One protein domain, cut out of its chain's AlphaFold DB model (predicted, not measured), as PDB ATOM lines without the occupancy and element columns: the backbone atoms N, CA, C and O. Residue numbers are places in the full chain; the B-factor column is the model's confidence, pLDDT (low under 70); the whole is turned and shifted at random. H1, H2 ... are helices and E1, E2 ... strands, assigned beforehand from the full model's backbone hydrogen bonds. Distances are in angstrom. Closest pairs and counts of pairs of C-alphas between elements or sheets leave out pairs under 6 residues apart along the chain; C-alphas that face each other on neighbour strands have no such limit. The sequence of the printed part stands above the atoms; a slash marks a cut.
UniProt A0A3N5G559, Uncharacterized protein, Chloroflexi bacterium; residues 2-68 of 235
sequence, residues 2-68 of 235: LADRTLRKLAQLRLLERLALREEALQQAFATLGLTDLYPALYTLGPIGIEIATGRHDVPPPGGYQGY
ATOM      1  N   LEU A   2       4.752  27.990 -38.135       67.81
ATOM      2  CA  LEU A   2       4.011  28.663 -37.060       67.81
ATOM      3  C   LEU A   2       4.636  28.326 -35.698       67.81
ATOM      4  O   LEU A   2       5.051  27.194 -35.473       67.81
ATOM      5  N   ALA A   3       4.674  29.293 -34.779       79.88
ATOM      6  CA  ALA A   3       5.123  29.047 -33.409       79.88
ATOM      7  C   ALA A   3       4.142  28.124 -32.656       79.88
ATOM      8  O   ALA A   3       2.926  28.257 -32.810       79.88
ATOM      9  N   ASP A   4       4.644  27.253 -31.773       76.88
ATOM     10  CA  ASP A   4       3.822  26.291 -31.011       76.88
ATOM     11  C   ASP A   4       2.712  26.974 -30.188       76.88
ATOM     12  O   ASP A   4       1.577  26.502 -30.128       76.88
ATOM     13  N   ARG A   5       2.973  28.169 -29.642       82.94
ATOM     14  CA  ARG A   5       1.944  28.980 -28.965       82.94
ATOM     15  C   ARG A   5       0.765  29.312 -29.886       82.94
ATOM     16  O   ARG A   5      -0.384  29.292 -29.442       82.94
ATOM     17  N   THR A   6       1.041  29.620 -31.152       84.25
ATOM     18  CA  THR A   6       0.016  29.910 -32.159       84.25
ATOM     19  C   THR A   6      -0.777  28.653 -32.490       84.25
ATOM     20  O   THR A   6      -2.004  28.707 -32.482       84.25
ATOM     21  N   LEU A   7      -0.109  27.511 -32.680       83.38
ATOM     22  CA  LEU A   7      -0.773  26.226 -32.927       83.38
ATOM     23  C   LEU A   7      -1.693  25.823 -31.765       83.38
ATOM     24  O   LEU A   7      -2.852  25.479 -31.991       83.38
ATOM     25  N   ARG A   8      -1.237  25.965 -30.512       82.44
ATOM     26  CA  ARG A   8      -2.075  25.727 -29.322       82.44
ATOM     27  C   ARG A   8      -3.292  26.645 -29.274       82.44
ATOM     28  O   ARG A   8      -4.382  26.178 -28.959       82.44
ATOM     29  N   LYS A   9      -3.127  27.934 -29.595       85.88
ATOM     30  CA  LYS A   9      -4.241  28.894 -29.641       85.88
ATOM     31  C   LYS A   9      -5.260  28.510 -30.717       85.88
ATOM     32  O   LYS A   9      -6.452  28.511 -30.444       85.88
ATOM     33  N   LEU A  10      -4.804  28.148 -31.916       85.50
ATOM     34  CA  LEU A  10      -5.683  27.688 -32.996       85.50
ATOM     35  C   LEU A  10      -6.422  26.397 -32.610       85.50
ATOM     36  O   LEU A  10      -7.617  26.283 -32.867       85.50
ATOM     37  N   ALA A  11      -5.752  25.473 -31.914       84.19
ATOM     38  CA  ALA A  11      -6.391  24.271 -31.388       84.19
ATOM     39  C   ALA A  11      -7.450  24.580 -30.310       84.19
ATOM     40  O   ALA A  11      -8.534  24.002 -30.319       84.19
ATOM     41  N   GLN A  12      -7.189  25.539 -29.414       85.75
ATOM     42  CA  GLN A  12      -8.178  26.013 -28.432       85.75
ATOM     43  C   GLN A  12      -9.405  26.648 -29.096       85.75
ATOM     44  O   GLN A  12     -10.520  26.487 -28.607       85.75
ATOM     45  N   LEU A  13      -9.206  27.328 -30.228       86.12
ATOM     46  CA  LEU A  13     -10.279  27.878 -31.057       86.12
ATOM     47  C   LEU A  13     -10.983  26.816 -31.921       86.12
ATOM     48  O   LEU A  13     -11.861  27.170 -32.701       86.12
ATOM     49  N   ARG A  14     -10.612  25.531 -31.795       79.56
ATOM     50  CA  ARG A  14     -11.106  24.408 -32.614       79.56
ATOM     51  C   ARG A  14     -10.880  24.588 -34.120       79.56
ATOM     52  O   ARG A  14     -11.576  23.980 -34.925       79.56
ATOM     53  N   LEU A  15      -9.892  25.406 -34.491       82.06
ATOM     54  CA  LEU A  15      -9.446  25.570 -35.878       82.06
ATOM     55  C   LEU A  15      -8.438  24.492 -36.292       82.06
ATOM     56  O   LEU A  15      -8.263  24.222 -37.474       82.06
ATOM     57  N   LEU A  16      -7.768  23.899 -35.306       85.62
ATOM     58  CA  LEU A  16      -6.915  22.730 -35.455       85.62
ATOM     59  C   LEU A  16      -7.347  21.678 -34.441       85.62
ATOM     60  O   LEU A  16      -7.836  21.997 -33.356       85.62
ATOM     61  N   GLU A  17      -7.093  20.423 -34.762       83.56
ATOM     62  CA  GLU A  17      -7.152  19.330 -33.813       83.56
ATOM     63  C   GLU A  17      -5.740  19.006 -33.330       83.56
ATOM     64  O   GLU A  17      -4.798  18.942 -34.118       83.56
ATOM     65  N   ARG A  18      -5.577  18.830 -32.017       84.31
ATOM     66  CA  ARG A  18      -4.290  18.501 -31.399       84.31
ATOM     67  C   ARG A  18      -4.328  17.075 -30.872       84.31
ATOM     68  O   ARG A  18      -4.916  16.817 -29.824       84.31
ATOM     69  N   LEU A  19      -3.622  16.183 -31.550       77.31
ATOM     70  CA  LEU A  19      -3.447  14.796 -31.148       77.31
ATOM     71  C   LEU A  19      -2.210  14.701 -30.252       77.31
ATOM     72  O   LEU A  19      -1.080  14.933 -30.683       77.31
ATOM     73  N   ALA A  20      -2.432  14.421 -28.968       73.94
ATOM     74  CA  ALA A  20      -1.348  14.225 -28.015       73.94
ATOM     75  C   ALA A  20      -0.781  12.811 -28.171       73.94
ATOM     76  O   ALA A  20      -1.470  11.834 -27.885       73.94
ATOM     77  N   LEU A  21       0.479  12.705 -28.581       69.69
ATOM     78  CA  LEU A  21       1.131  11.423 -28.816       69.69
ATOM     79  C   LEU A  21       1.886  11.022 -27.544       69.69
ATOM     80  O   LEU A  21       3.069  11.311 -27.379       69.69
ATOM     81  N   ARG A  22       1.144  10.466 -26.579       65.94
ATOM     82  CA  ARG A  22       1.654  10.143 -25.231       65.94
ATOM     83  C   ARG A  22       2.061   8.687 -25.034       65.94
ATOM     84  O   ARG A  22       2.612   8.368 -23.989       65.94
ATOM     85  N   GLU A  23       1.763   7.807 -25.982       69.00
ATOM     86  CA  GLU A  23       2.156   6.403 -25.861       69.00
ATOM     87  C   GLU A  23       3.676   6.276 -26.002       69.00
ATOM     88  O   GLU A  23       4.291   6.895 -26.865       69.00
ATOM     89  N   GLU A  24       4.305   5.467 -25.161       69.00
ATOM     90  CA  GLU A  24       5.764   5.310 -25.148       69.00
ATOM     91  C   GLU A  24       6.306   4.803 -26.498       69.00
ATOM     92  O   GLU A  24       7.322   5.288 -26.996       69.00
ATOM     93  N   ALA A  25       5.558   3.914 -27.161       61.22
ATOM     94  CA  ALA A  25       5.853   3.452 -28.516       61.22
ATOM     95  C   ALA A  25       5.832   4.595 -29.554       61.22
ATOM     96  O   ALA A  25       6.637   4.596 -30.486       61.22
ATOM     97  N   LEU A  26       4.955   5.596 -29.375       63.41
ATOM     98  CA  LEU A  26       4.927   6.805 -30.206       63.41
ATOM     99  C   LEU A  26       6.194   7.626 -29.992       63.41
ATOM    100  O   LEU A  26       6.843   8.016 -30.956       63.41
ATOM    101  N   GLN A  27       6.573   7.868 -28.740       68.19
ATOM    102  CA  GLN A  27       7.756   8.668 -28.422       68.19
ATOM    103  C   GLN A  27       9.041   8.030 -28.960       68.19
ATOM    104  O   GLN A  27       9.882   8.731 -29.516       68.19
ATOM    105  N   GLN A  28       9.162   6.702 -28.879       67.69
ATOM    106  CA  GLN A  28      10.287   5.973 -29.468       67.69
ATOM    107  C   GLN A  28      10.318   6.097 -30.997       67.69
ATOM    108  O   GLN A  28      11.378   6.362 -31.558       67.69
ATOM    109  N   ALA A  29       9.169   5.977 -31.674       65.38
ATOM    110  CA  ALA A  29       9.090   6.175 -33.121       65.38
ATOM    111  C   ALA A  29       9.442   7.614 -33.531       65.38
ATOM    112  O   ALA A  29      10.131   7.814 -34.518       65.38
ATOM    113  N   PHE A  30       9.029   8.631 -32.777       68.44
ATOM    114  CA  PHE A  30       9.412  10.021 -33.053       68.44
ATOM    115  C   PHE A  30      10.905  10.267 -32.806       68.44
ATOM    116  O   PHE A  30      11.561  10.927 -33.613       68.44
ATOM    117  N   ALA A  31      11.466   9.679 -31.749       69.12
ATOM    118  CA  ALA A  31      12.889   9.773 -31.461       69.12
ATOM    119  C   ALA A  31      13.744   9.169 -32.585       69.12
ATOM    120  O   ALA A  31      14.777   9.745 -32.929       69.12
ATOM    121  N   THR A  32      13.312   8.062 -33.208       65.19
ATOM    122  CA  THR A  32      14.030   7.517 -34.370       65.19
ATOM    123  C   THR A  32      13.985   8.469 -35.561       65.19
ATOM    124  O   THR A  32      15.002   8.585 -36.233       65.19
ATOM    125  N   LEU A  33      12.889   9.222 -35.755       62.28
ATOM    126  CA  LEU A  33      12.752  10.319 -36.736       62.28
ATOM    127  C   LEU A  33      13.572  11.584 -36.394       62.28
ATOM    128  O   LEU A  33      13.492  12.570 -37.125       62.28
ATOM    129  N   GLY A  34      14.331  11.599 -35.292       62.38
ATOM    130  CA  GLY A  34      15.048  12.787 -34.813       62.38
ATOM    131  C   GLY A  34      14.141  13.849 -34.178       62.38
ATOM    132  O   GLY A  34      14.589  14.962 -33.908       62.38
ATOM    133  N   LEU A  35      12.873  13.517 -33.921       67.12
ATOM    134  CA  LEU A  35      11.900  14.379 -33.256       67.12
ATOM    135  C   LEU A  35      11.962  14.099 -31.747       67.12
ATOM    136  O   LEU A  35      11.311  13.188 -31.241       67.12
ATOM    137  N   THR A  36      12.793  14.858 -31.032       60.66
ATOM    138  CA  THR A  36      13.145  14.611 -29.619       60.66
ATOM    139  C   THR A  36      12.291  15.379 -28.609       60.66
ATOM    140  O   THR A  36      12.620  15.419 -27.421       60.66
ATOM    141  N   ASP A  37      11.187  15.984 -29.047       66.31
ATOM    142  CA  ASP A  37      10.275  16.679 -28.144       66.31
ATOM    143  C   ASP A  37       9.721  15.710 -27.090       66.31
ATOM    144  O   ASP A  37       9.163  14.666 -27.417       66.31
ATOM    145  N   LEU A  38       9.817  16.086 -25.809       55.94
ATOM    146  CA  LEU A  38       9.331  15.294 -24.663       55.94
ATOM    147  C   LEU A  38       7.827  14.963 -24.737       55.94
ATOM    148  O   LEU A  38       7.365  14.013 -24.107       55.94
ATOM    149  N   TYR A  39       7.060  15.750 -25.495       64.88
ATOM    150  CA  TYR A  39       5.617  15.595 -25.671       64.88
ATOM    151  C   TYR A  39       5.210  15.974 -27.100       64.88
ATOM    152  O   TYR A  39       4.620  17.047 -27.292       64.88
ATOM    153  N   PRO A  40       5.515  15.131 -28.102       69.75
ATOM    154  CA  PRO A  40       5.183  15.453 -29.475       69.75
ATOM    155  C   PRO A  40       3.660  15.553 -29.607       69.75
ATOM    156  O   PRO A  40       2.888  14.760 -29.054       69.75
ATOM    157  N   ALA A  41       3.215  16.593 -30.301       75.69
ATOM    158  CA  ALA A  41       1.813  16.804 -30.610       75.69
ATOM    159  C   ALA A  41       1.677  16.947 -32.116       75.69
ATOM    160  O   ALA A  41       2.325  17.799 -32.722       75.69
ATOM    161  N   LEU A  42       0.815  16.125 -32.705       76.81
ATOM    162  CA  LEU A  42       0.436  16.290 -34.095       76.81
ATOM    163  C   LEU A  42      -0.755  17.240 -34.148       76.81
ATOM    164  O   LEU A  42      -1.781  16.995 -33.512       76.81
ATOM    165  N   TYR A  43      -0.610  18.328 -34.896       81.06
ATOM    166  CA  TYR A  43      -1.721  19.221 -35.194       81.06
ATOM    167  C   TYR A  43      -2.258  18.877 -36.579       81.06
ATOM    168  O   TYR A  43      -1.507  18.885 -37.553       81.06
ATOM    169  N   THR A  44      -3.548  18.578 -36.667       81.31
ATOM    170  CA  THR A  44      -4.248  18.333 -37.931       81.31
ATOM    171  C   THR A  44      -5.341  19.384 -38.110       81.31
ATOM    172  O   THR A  44      -5.692  20.105 -37.175       81.31
ATOM    173  N   LEU A  45      -5.906  19.488 -39.312       81.69
ATOM    174  CA  LEU A  45      -7.090  20.322 -39.536       81.69
ATOM    175  C   LEU A  45      -8.372  19.703 -38.939       81.69
ATOM    176  O   LEU A  45      -9.408  20.364 -38.923       81.69
ATOM    177  N   GLY A  46      -8.324  18.452 -38.461       78.44
ATOM    178  CA  GLY A  46      -9.464  17.756 -37.863       78.44
ATOM    179  C   GLY A  46     -10.739  17.849 -38.718       78.44
ATOM    180  O   GLY A  46     -10.660  17.686 -39.940       78.44
ATOM    181  N   PRO A  47     -11.902  18.176 -38.120       77.12
ATOM    182  CA  PRO A  47     -13.164  18.353 -38.844       77.12
ATOM    183  C   PRO A  47     -13.123  19.410 -39.956       77.12
ATOM    184  O   PRO A  47     -13.742  19.219 -40.994       77.12
ATOM    185  N   ILE A  48     -12.355  20.494 -39.798       81.94
ATOM    186  CA  ILE A  48     -12.216  21.508 -40.860       81.94
ATOM    187  C   ILE A  48     -11.506  20.912 -42.075       81.94
ATOM    188  O   ILE A  48     -11.875  21.189 -43.211       81.94
ATOM    189  N   GLY A  49     -10.504  20.063 -41.842       78.56
ATOM    190  CA  GLY A  49      -9.831  19.331 -42.912       78.56
ATOM    191  C   GLY A  49     -10.784  18.408 -43.662       78.56
ATOM    192  O   GLY A  49     -10.720  18.342 -44.886       78.56
ATOM    193  N   ILE A  50     -11.691  17.748 -42.935       77.44
ATOM    194  CA  ILE A  50     -12.738  16.898 -43.517       77.44
ATOM    195  C   ILE A  50     -13.654  17.731 -44.416       77.44
ATOM    196  O   ILE A  50     -13.866  17.345 -45.561       77.44
ATOM    197  N   GLU A  51     -14.137  18.886 -43.955       82.62
ATOM    198  CA  GLU A  51     -15.007  19.758 -44.758       82.62
ATOM    199  C   GLU A  51     -14.294  20.322 -45.996       82.62
ATOM    200  O   GLU A  51     -14.853  20.303 -47.090       82.62
ATOM    201  N   ILE A  52     -13.035  20.765 -45.867       80.44
ATOM    202  CA  ILE A  52     -12.244  21.247 -47.014       80.44
ATOM    203  C   ILE A  52     -12.053  20.128 -48.042       80.44
ATOM    204  O   ILE A  52     -12.239  20.360 -49.235       80.44
ATOM    205  N   ALA A  53     -11.677  18.928 -47.594       71.12
ATOM    206  CA  ALA A  53     -11.492  17.785 -48.481       71.12
ATOM    207  C   ALA A  53     -12.812  17.387 -49.157       71.12
ATOM    208  O   ALA A  53     -12.841  17.197 -50.369       71.12
ATOM    209  N   THR A  54     -13.911  17.346 -48.398       76.25
ATOM    210  CA  THR A  54     -15.248  17.038 -48.924       76.25
ATOM    211  C   THR A  54     -15.661  18.050 -49.986       76.25
ATOM    212  O   THR A  54     -16.086  17.652 -51.063       76.25
ATOM    213  N   GLY A  55     -15.478  19.349 -49.733       79.00
ATOM    214  CA  GLY A  55     -15.827  20.399 -50.691       79.00
ATOM    215  C   GLY A  55     -14.932  20.451 -51.935       79.00
ATOM    216  O   GLY A  55     -15.352  20.988 -52.952       79.00
ATOM    217  N   ARG A  56     -13.702  19.922 -51.875       74.44
ATOM    218  CA  ARG A  56     -12.789  19.860 -53.033       74.44
ATOM    219  C   ARG A  56     -12.959  18.607 -53.880       74.44
ATOM    220  O   ARG A  56     -12.676  18.649 -55.072       74.44
ATOM    221  N   HIS A  57     -13.341  17.497 -53.256       64.69
ATOM    222  CA  HIS A  57     -13.329  16.178 -53.890       64.69
ATOM    223  C   HIS A  57     -14.719  15.534 -53.973       64.69
ATOM    224  O   HIS A  57     -14.815  14.381 -54.386       64.69
ATOM    225  N   ASP A  58     -15.772  16.243 -53.553       71.94
ATOM    226  CA  ASP A  58     -17.178  15.808 -53.528       71.94
ATOM    227  C   ASP A  58     -17.437  14.479 -52.787       71.94
ATOM    228  O   ASP A  58     -18.491  13.856 -52.927       71.94
ATOM    229  N   VAL A  59     -16.481  14.029 -51.969       61.41
ATOM    230  CA  VAL A  59     -16.552  12.788 -51.192       61.41
ATOM    231  C   VAL A  59     -15.926  13.027 -49.818       61.41
ATOM    232  O   VAL A  59     -14.797  13.523 -49.744       61.41
ATOM    233  N   PRO A  60     -16.607  12.663 -48.715       64.38
ATOM    234  CA  PRO A  60     -16.025  12.788 -47.389       64.38
ATOM    235  C   PRO A  60     -14.852  11.811 -47.224       64.38
ATOM    236  O   PRO A  60     -15.003  10.619 -47.519       64.38
ATOM    237  N   PRO A  61     -13.680  12.265 -46.738       65.12
ATOM    238  CA  PRO A  61     -12.557  11.371 -46.496       65.12
ATOM    239  C   PRO A  61     -12.940  10.318 -45.439       65.12
ATOM    240  O   PRO A  61     -13.573  10.657 -44.435       65.12
ATOM    241  N   PRO A  62     -12.561   9.038 -45.617       59.34
ATOM    242  CA  PRO A  62     -12.951   7.971 -44.703       59.34
ATOM    243  C   PRO A  62     -12.332   8.189 -43.312       59.34
ATOM    244  O   PRO A  62     -11.142   7.970 -43.113       59.34
ATOM    245  N   GLY A  63     -13.143   8.642 -42.350       58.00
ATOM    246  CA  GLY A  63     -12.846   8.658 -40.908       58.00
ATOM    247  C   GLY A  63     -11.764   9.630 -40.412       58.00
ATOM    248  O   GLY A  63     -11.527   9.697 -39.206       58.00
ATOM    249  N   GLY A  64     -11.108  10.384 -41.300       60.09
ATOM    250  CA  GLY A  64      -9.969  11.237 -40.946       60.09
ATOM    251  C   GLY A  64      -8.779  10.458 -40.352       60.09
ATOM    252  O   GLY A  64      -8.767   9.230 -40.287       60.09
ATOM    253  N   TYR A  65      -7.759  11.177 -39.871       58.44
ATOM    254  CA  TYR A  65      -6.563  10.569 -39.258       58.44
ATOM    255  C   TYR A  65      -6.840   9.777 -37.967       58.44
ATOM    256  O   TYR A  65      -5.990   9.002 -37.538       58.44
ATOM    257  N   GLN A  66      -8.014   9.943 -37.351       58.50
ATOM    258  CA  GLN A  66      -8.390   9.250 -36.114       58.50
ATOM    259  C   GLN A  66      -8.609   7.741 -36.312       58.50
ATOM    260  O   GLN A  66      -8.452   6.975 -35.365       58.50
ATOM    261  N   GLY A  67      -8.952   7.304 -37.530       62.53
ATOM    262  CA  GLY A  67      -9.119   5.885 -37.864       62.53
ATOM    263  C   GLY A  67      -7.839   5.190 -38.335       62.53
ATOM    264  O   GLY A  67      -7.855   3.988 -38.594       62.53
ATOM    265  N   TYR A  68      -6.735   5.926 -38.494       69.69
ATOM    266  CA  TYR A  68      -5.493   5.398 -39.048       69.69
ATOM    267  C   TYR A  68      -4.529   4.937 -37.964       69.69
ATOM    268  O   TYR A  68      -4.424   5.518 -36.886       69.69
TER     269      TYR A  68
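What this domain is: This is residues 2 to 68 of the 235 residues of an uncharacterized protein of Chloroflexi bacterium (UniProt A0A3N5G559). A short two-stranded ribbon, E1 and E2, forms the middle of a loose model, with H1 over it, H2 beyond one end and H3 beyond the other, after which residues 58 to 63 fold back to small H4. The 67 printed residues, mostly helix by class, hold four named helices and two antiparallel strands, in the order H1 E1 H2 E2 H3 H4. The radius of gyration of the C-alphas is 13.9 A; the spans, 38 by 25 by 16 A, are only just elongated.

Where its parts are: H1, residues 4 to 12, begins at C-alpha 4 (3.822, 26.291, -31.011) and measures 12.3 A. E1 is residues 17 to 20, 9.7 A; H2, 24 to 32, 12.6 A; E2, 41 to 44, 9.6 A; H3, 46 to 57, 16.6 A. H4, residues 64 to 67, 6.2 A, ends at C-alpha 67 (-9.119, 5.885, -37.864).

How they stand to each other: E1 and E2 are antiparallel at 157 degrees; N 17 and O 44, 2.8 A apart, are within hydrogen-bond range. The closest C-alphas of H1 and E1, Ala 11 and Glu 17, are 5.6 A apart. H3, with residues 46 to 50 alone, only just touches H4, with 3 pairs of C-alphas within 8 A, the closest Ile 50 and Gly 64, 6.8 A. H2 is apart from H1, H3 and H4. Every O i to N i+4 pair in H1, H2 and H3 is within hydrogen-bond range; H4 is too short for one.

The domain as a whole: The farthest C-alphas, Leu 38 and Asp 58, are 39.2 A apart. The printed part has no cut and no long link. pLDDT is under 70 in 32 residues, among them 21 to 40.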